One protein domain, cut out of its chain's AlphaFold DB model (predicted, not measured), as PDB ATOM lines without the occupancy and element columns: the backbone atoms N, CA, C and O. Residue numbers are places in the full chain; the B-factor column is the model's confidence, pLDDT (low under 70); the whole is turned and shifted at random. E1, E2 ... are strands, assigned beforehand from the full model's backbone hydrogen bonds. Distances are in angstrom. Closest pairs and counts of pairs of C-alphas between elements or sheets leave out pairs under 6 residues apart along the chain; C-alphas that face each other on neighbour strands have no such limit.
ATOM      1  N   SER A   2     -11.077  -7.310  30.338       50.50
ATOM      2  CA  SER A   2     -11.673  -6.012  30.038       50.50
ATOM      3  C   SER A   2     -10.638  -4.907  30.222       50.50
ATOM      4  O   SER A   2     -10.291  -4.622  31.354       50.50
ATOM      5  N   GLY A   3     -10.227  -4.272  29.123       69.31
ATOM      6  CA  GLY A   3     -10.001  -2.824  29.094       69.31
ATOM      7  C   GLY A   3      -8.810  -2.236  29.852       69.31
ATOM      8  O   GLY A   3      -8.936  -1.097  30.293       69.31
ATOM      9  N   ASP A   4      -7.679  -2.934  29.961       78.00
ATOM     10  CA  ASP A   4      -6.442  -2.300  30.434       78.00
ATOM     11  C   ASP A   4      -5.797  -1.479  29.309       78.00
ATOM     12  O   ASP A   4      -5.744  -1.899  28.150       78.00
ATOM     13  N   SER A   5      -5.370  -0.265  29.653       87.31
ATOM     14  CA  SER A   5      -4.721   0.686  28.751       87.31
ATOM     15  C   SER A   5      -3.351   1.015  29.304       87.31
ATOM     16  O   SER A   5      -3.241   1.540  30.414       87.31
ATOM     17  N   CYS A   6      -2.322   0.836  28.481       88.94
ATOM     18  CA  CYS A   6      -0.957   1.184  28.859       88.94
ATOM     19  C   CYS A   6      -0.755   2.691  29.106       88.94
ATOM     20  O   CYS A   6       0.275   3.102  29.630       88.94
ATOM     21  N   GLY A   7      -1.747   3.535  28.791       87.88
ATOM     22  CA  GLY A   7      -1.750   4.947  29.176       87.88
ATOM     23  C   GLY A   7      -1.913   5.172  30.684       87.88
ATOM     24  O   GLY A   7      -1.639   6.272  31.154       87.88
ATOM     25  N   ALA A   8      -2.343   4.154  31.437       89.88
ATOM     26  CA  ALA A   8      -2.397   4.177  32.898       89.88
ATOM     27  C   ALA A   8      -1.075   3.736  33.562       89.88
ATOM     28  O   ALA A   8      -0.955   3.820  34.783       89.88
ATOM     29  N   ASP A   9      -0.080   3.301  32.779       88.75
ATOM     30  CA  ASP A   9       1.272   3.017  33.257       88.75
ATOM     31  C   ASP A   9       2.168   4.252  33.057       88.75
ATOM     32  O   ASP A   9       2.461   4.681  31.935       88.75
ATOM     33  N   GLY A  10       2.612   4.842  34.171       91.44
ATOM     34  CA  GLY A  10       3.486   6.018  34.191       91.44
ATOM     35  C   GLY A  10       4.863   5.788  33.557       91.44
ATOM     36  O   GLY A  10       5.484   6.740  33.089       91.44
ATOM     37  N   PHE A  11       5.338   4.540  33.490       89.56
ATOM     38  CA  PHE A  11       6.585   4.208  32.803       89.56
ATOM     39  C   PHE A  11       6.384   4.180  31.291       89.56
ATOM     40  O   PHE A  11       7.178   4.764  30.557       89.56
ATOM     41  N   VAL A  12       5.308   3.547  30.820       88.94
ATOM     42  CA  VAL A  12       5.011   3.427  29.384       88.94
ATOM     43  C   VAL A  12       4.599   4.772  28.778       88.94
ATOM     44  O   VAL A  12       4.954   5.065  27.639       88.94
ATOM     45  N   SER A  13       3.886   5.609  29.536       90.25
ATOM     46  CA  SER A  13       3.465   6.951  29.105       90.25
ATOM     47  C   SER A  13       4.553   8.028  29.225       90.25
ATOM     48  O   SER A  13       4.360   9.140  28.727       90.25
ATOM     49  N   SER A  14       5.705   7.716  29.830       91.81
ATOM     50  CA  SER A  14       6.818   8.660  29.946       91.81
ATOM     51  C   SER A  14       7.433   8.983  28.576       91.81
ATOM     52  O   SER A  14       7.736   8.070  27.800       91.81
ATOM     53  N   PRO A  15       7.690  10.266  28.253       87.38
ATOM     54  CA  PRO A  15       8.341  10.642  27.002       87.38
ATOM     55  C   PRO A  15       9.772  10.091  26.874       87.38
ATOM     56  O   PRO A  15      10.220   9.866  25.743       87.38
ATOM     57  N   ASP A  16      10.439   9.816  28.000       90.69
ATOM     58  CA  ASP A  16      11.811   9.297  28.070       90.69
ATOM     59  C   ASP A  16      11.904   7.788  27.788       90.69
ATOM     60  O   ASP A  16      12.997   7.246  27.612       90.69
ATOM     61  N   VAL A  17      10.764   7.095  27.720       84.44
ATOM     62  CA  VAL A  17      10.686   5.655  27.470       84.44
ATOM     63  C   VAL A  17      10.193   5.399  26.048       84.44
ATOM     64  O   VAL A  17       9.268   6.037  25.540       84.44
ATOM     65  N   ILE A  18      10.815   4.432  25.373       87.50
ATOM     66  CA  ILE A  18      10.311   3.911  24.101       87.50
ATOM     67  C   ILE A  18       9.376   2.749  24.421       87.50
ATOM     68  O   ILE A  18       9.819   1.633  24.679       87.50
ATOM     69  N   ALA A  19       8.075   3.024  24.403       89.38
ATOM     70  CA  ALA A  19       7.050   2.006  24.568       89.38
ATOM     71  C   ALA A  19       6.997   1.068  23.350       89.38
ATOM     72  O   ALA A  19       6.837   1.518  22.206       89.38
ATOM     73  N   VAL A  20       7.101  -0.236  23.613       89.00
ATOM     74  CA  VAL A  20       7.120  -1.307  22.607       89.00
ATOM     75  C   VAL A  20       5.897  -2.205  22.782       89.00
ATOM     76  O   VAL A  20       5.665  -2.712  23.877       89.00
ATOM     77  N   SER A  21       5.136  -2.437  21.711       89.12
ATOM     78  CA  SER A  21       4.027  -3.398  21.691       89.12
ATOM     79  C   SER A  21       4.391  -4.717  21.010       89.12
ATOM     80  O   SER A  21       5.452  -4.869  20.404       89.12
ATOM     81  N   ALA A  22       3.490  -5.686  21.121       83.19
ATOM     82  CA  ALA A  22       3.662  -7.042  20.638       83.19
ATOM     83  C   ALA A  22       2.731  -7.326  19.450       83.19
ATOM     84  O   ALA A  22       1.513  -7.167  19.554       83.19
ATOM     85  N   VAL A  23       3.291  -7.805  18.339       80.00
ATOM     86  CA  VAL A  23       2.510  -8.318  17.199       80.00
ATOM     87  C   VAL A  23       2.827  -9.780  16.947       80.00
ATOM     88  O   VAL A  23       3.918 -10.255  17.251       80.00
ATOM     89  N   ASP A  24       1.866 -10.520  16.416       72.19
ATOM     90  CA  ASP A  24       2.084 -11.897  16.015       72.19
ATOM     91  C   ASP A  24       2.756 -11.994  14.632       72.19
ATOM     92  O   ASP A  24       3.108 -10.998  13.995       72.19
ATOM     93  N   ASN A  25       2.951 -13.221  14.152       67.06
ATOM     94  CA  ASN A  25       3.625 -13.475  12.877       67.06
ATOM     95  C   ASN A  25       2.779 -13.094  11.643       67.06
ATOM     96  O   ASN A  25       3.285 -13.135  10.525       67.06
ATOM     97  N   LEU A  26       1.499 -12.765  11.846       73.19
ATOM     98  CA  LEU A  26       0.570 -12.260  10.836       73.19
ATOM     99  C   LEU A  26       0.418 -10.730  10.923       73.19
ATOM    100  O   LEU A  26      -0.364 -10.149  10.173       73.19
ATOM    101  N   GLY A  27       1.153 -10.071  11.827       74.88
ATOM    102  CA  GLY A  27       1.044  -8.635  12.079       74.88
ATOM    103  C   GLY A  27      -0.205  -8.244  12.872       74.88
ATOM    104  O   GLY A  27      -0.562  -7.068  12.906       74.88
ATOM    105  N   GLN A  28      -0.882  -9.203  13.503       81.25
ATOM    106  CA  GLN A  28      -2.044  -8.951  14.349       81.25
ATOM    107  C   GLN A  28      -1.629  -8.703  15.800       81.25
ATOM    108  O   GLN A  28      -0.587  -9.163  16.267       81.25
ATOM    109  N   LYS A  29      -2.471  -7.984  16.551       83.56
ATOM    110  CA  LYS A  29      -2.259  -7.764  17.989       83.56
ATOM    111  C   LYS A  29      -2.267  -9.096  18.754       83.56
ATOM    112  O   LYS A  29      -3.124  -9.949  18.513       83.56
ATOM    113  N   THR A  30      -1.384  -9.256  19.735       76.00
ATOM    114  CA  THR A  30      -1.421 -10.424  20.633       76.00
ATOM    115  C   THR A  30      -2.563 -10.311  21.656       76.00
ATOM    116  O   THR A  30      -3.092  -9.224  21.898       76.00
ATOM    117  N   MET A  31      -2.976 -11.427  22.283       76.06
ATOM    118  CA  MET A  31      -4.094 -11.407  23.252       76.06
ATOM    119  C   MET A  31      -3.813 -10.576  24.512       76.06
ATOM    120  O   MET A  31      -4.754 -10.161  25.178       76.06
ATOM    121  N   TYR A  32      -2.535 -10.389  24.845       78.81
ATOM    122  CA  TYR A  32      -2.066  -9.695  26.043       78.81
ATOM    123  C   TYR A  32      -1.622  -8.253  25.762       78.81
ATOM    124  O   TYR A  32      -1.192  -7.571  26.680       78.81
ATOM    125  N   SER A  33      -1.674  -7.791  24.507       84.25
ATOM    126  CA  SER A  33      -1.300  -6.412  24.177       84.25
ATOM    127  C   SER A  33      -2.349  -5.422  24.675       84.25
ATOM    128  O   SER A  33      -3.526  -5.529  24.319       84.25
ATOM    129  N   GLU A  34      -1.896  -4.425  25.427       87.75
ATOM    130  CA  GLU A  34      -2.702  -3.299  25.893       87.75
ATOM    131  C   GLU A  34      -2.649  -2.146  24.876       87.75
ATOM    132  O   GLU A  34      -1.563  -1.781  24.424       87.75
ATOM    133  N   PRO A  35      -3.785  -1.558  24.469       88.69
ATOM    134  CA  PRO A  35      -3.793  -0.406  23.573       88.69
ATOM    135  C   PRO A  35      -3.542   0.910  24.330       88.69
ATOM    136  O   PRO A  35      -4.173   1.167  25.352       88.69
ATOM    137  N   CYS A  36      -2.698   1.794  23.792       90.38
ATOM    138  CA  CYS A  36      -2.620   3.203  24.194       90.38
ATOM    139  C   CYS A  36      -1.881   4.051  23.145       90.38
ATOM    140  O   CYS A  36      -1.179   3.524  22.282       90.38
ATOM    141  N   SER A  37      -2.008   5.377  23.239       90.94
ATOM    142  CA  SER A  37      -1.310   6.338  22.370       90.94
ATOM    143  C   SER A  37       0.198   6.434  22.628       90.94
ATOM    144  O   SER A  37       0.909   7.020  21.817       90.94
ATOM    145  N   ALA A  38       0.691   5.886  23.743       90.62
ATOM    146  CA  ALA A  38       2.101   5.960  24.107       90.62
ATOM    147  C   ALA A  38       2.981   4.952  23.349       90.62
ATOM    148  O   ALA A  38       4.177   5.192  23.205       90.62
ATOM    149  N   ILE A  39       2.406   3.856  22.829       90.19
ATOM    150  CA  ILE A  39       3.129   2.846  22.038       90.19
ATOM    151  C   ILE A  39       3.734   3.493  20.789       90.19
ATOM    152  O   ILE A  39       3.018   4.077  19.977       90.19
ATOM    153  N   ARG A  40       5.052   3.342  20.603       88.62
ATOM    154  CA  ARG A  40       5.786   3.937  19.472       88.62
ATOM    155  C   ARG A  40       6.169   2.921  18.406       88.62
ATOM    156  O   ARG A  40       6.177   3.247  17.224       88.62
ATOM    157  N   VAL A  41       6.517   1.704  18.819       88.06
ATOM    158  CA  VAL A  41       6.982   0.637  17.922       88.06
ATOM    159  C   VAL A  41       6.385  -0.702  18.338       88.06
ATOM    160  O   VAL A  41       6.003  -0.875  19.492       88.06
ATOM    161  N   SER A  42       6.322  -1.657  17.410       83.62
ATOM    162  CA  SER A  42       5.912  -3.031  17.708       83.62
ATOM    163  C   SER A  42       7.014  -4.017  17.344       83.62
ATOM    164  O   SER A  42       7.747  -3.812  16.375       83.62
ATOM    165  N   VAL A  43       7.139  -5.078  18.136       81.19
ATOM    166  CA  VAL A  43       8.075  -6.176  17.898       81.19
ATOM    167  C   VAL A  43       7.273  -7.455  17.671       81.19
ATOM    168  O   VAL A  43       6.333  -7.731  18.426       81.19
ATOM    169  N   PRO A  44       7.617  -8.253  16.644       72.88
ATOM    170  CA  PRO A  44       6.999  -9.550  16.444       72.88
ATOM    171  C   PRO A  44       7.385 -10.486  17.590       72.88
ATOM    172  O   PRO A  44       8.544 -10.869  17.739       72.88
ATOM    173  N   VAL A  45       6.406 -10.864  18.402       68.19
ATOM    174  CA  VAL A  45       6.555 -11.811  19.503       68.19
ATOM    175  C   VAL A  45       5.449 -12.850  19.366       68.19
ATOM    176  O   VAL A  45       4.259 -12.541  19.377       68.19
ATOM    177  N   GLY A  46       5.846 -14.102  19.131       61.00
ATOM    178  CA  GLY A  46       4.937 -15.194  18.788       61.00
ATOM    179  C   GLY A  46       3.814 -15.360  19.812       61.00
ATOM    180  O   GLY A  46       4.017 -15.940  20.872       61.00
ATOM    181  N   GLY A  47       2.628 -14.847  19.482       53.78
ATOM    182  CA  GLY A  47       1.442 -14.872  20.341       53.78
ATOM    183  C   GLY A  47       0.142 -15.180  19.594       53.78
ATOM    184  O   GLY A  47      -0.931 -14.994  20.168       53.78
ATOM    185  N   SER A  48       0.230 -15.634  18.338       52.56
ATOM    186  CA  SER A  48      -0.929 -16.078  17.555       52.56
ATOM    187  C   SER A  48      -1.460 -17.409  18.105       52.56
ATOM    188  O   SER A  48      -0.648 -18.262  18.469       52.56
ATOM    189  N   PRO A  49      -2.785 -17.638  18.158       55.19
ATOM    190  CA  PRO A  49      -3.358 -18.918  18.583       55.19
ATOM    191  C   PRO A  49      -2.934 -20.121  17.719       55.19
ATOM    192  O   PRO A  49      -3.051 -21.250  18.185       55.19
ATOM    193  N   GLU A  50      -2.420 -19.896  16.503       51.81
ATOM    194  CA  GLU A  50      -2.055 -20.952  15.544       51.81
ATOM    195  C   GLU A  50      -0.564 -21.338  15.547       51.81
ATOM    196  O   GLU A  50      -0.195 -22.379  15.008       51.81
ATOM    197  N   ILE A  51       0.308 -20.535  16.166       53.78
ATOM    198  CA  ILE A  51       1.752 -20.808  16.251       53.78
ATOM    199  C   ILE A  51       2.056 -21.227  17.689       53.78
ATOM    200  O   ILE A  51       1.580 -20.564  18.616       53.78
TER     201      ILE A  51
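This is residues 2 to 51 of the 167 residues of an uncharacterized protein of Schistosoma mattheei (UniProt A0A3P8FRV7). This is a flat model with little regular structure: two short parallel strands, E1 and E2, lie side by side along one edge, and long loops make the rest. Residues 24 to 40 loop back from the end of E1 to the start of E2. The printed part has 50 residues, with no named helix and two named strands, E1 then E2; the class is all strand, though they hold only 8 residues. It is only just compact, close to loose, with a radius of gyration of the C-alphas of 11.4 A and spans of 34 by 23 by 12 A.

Start at C-alpha 2, at (-11.673, -6.012, 30.038); residues 2 to 19 hold no named element. Find C-alpha 20 at (7.120, -1.307, 22.607), where E1, residues 20 to 23, begins; it runs 10.0 A. E2, residues 41 to 44, runs 10.3 A to C-alpha 44 at (6.999, -9.550, 16.444).

Look at E1 and E2 together: they are parallel neighbours, 39 degrees between their directions. C-alphas 21 and 42 face each other at 4.4 A. N 21 and O 41 are within hydrogen-bond range at 2.8 A, as are N 43 and O 21 at 2.8 A.

The C-alphas farthest apart, of Asp 16 and Glu 50, are 35.6 A apart. The printed part has no cut, and the link from E1 to E2, 17 residues, is long. Look for low confidence, pLDDT under 70, at residues 2 to 3, 25 and 45 to 51.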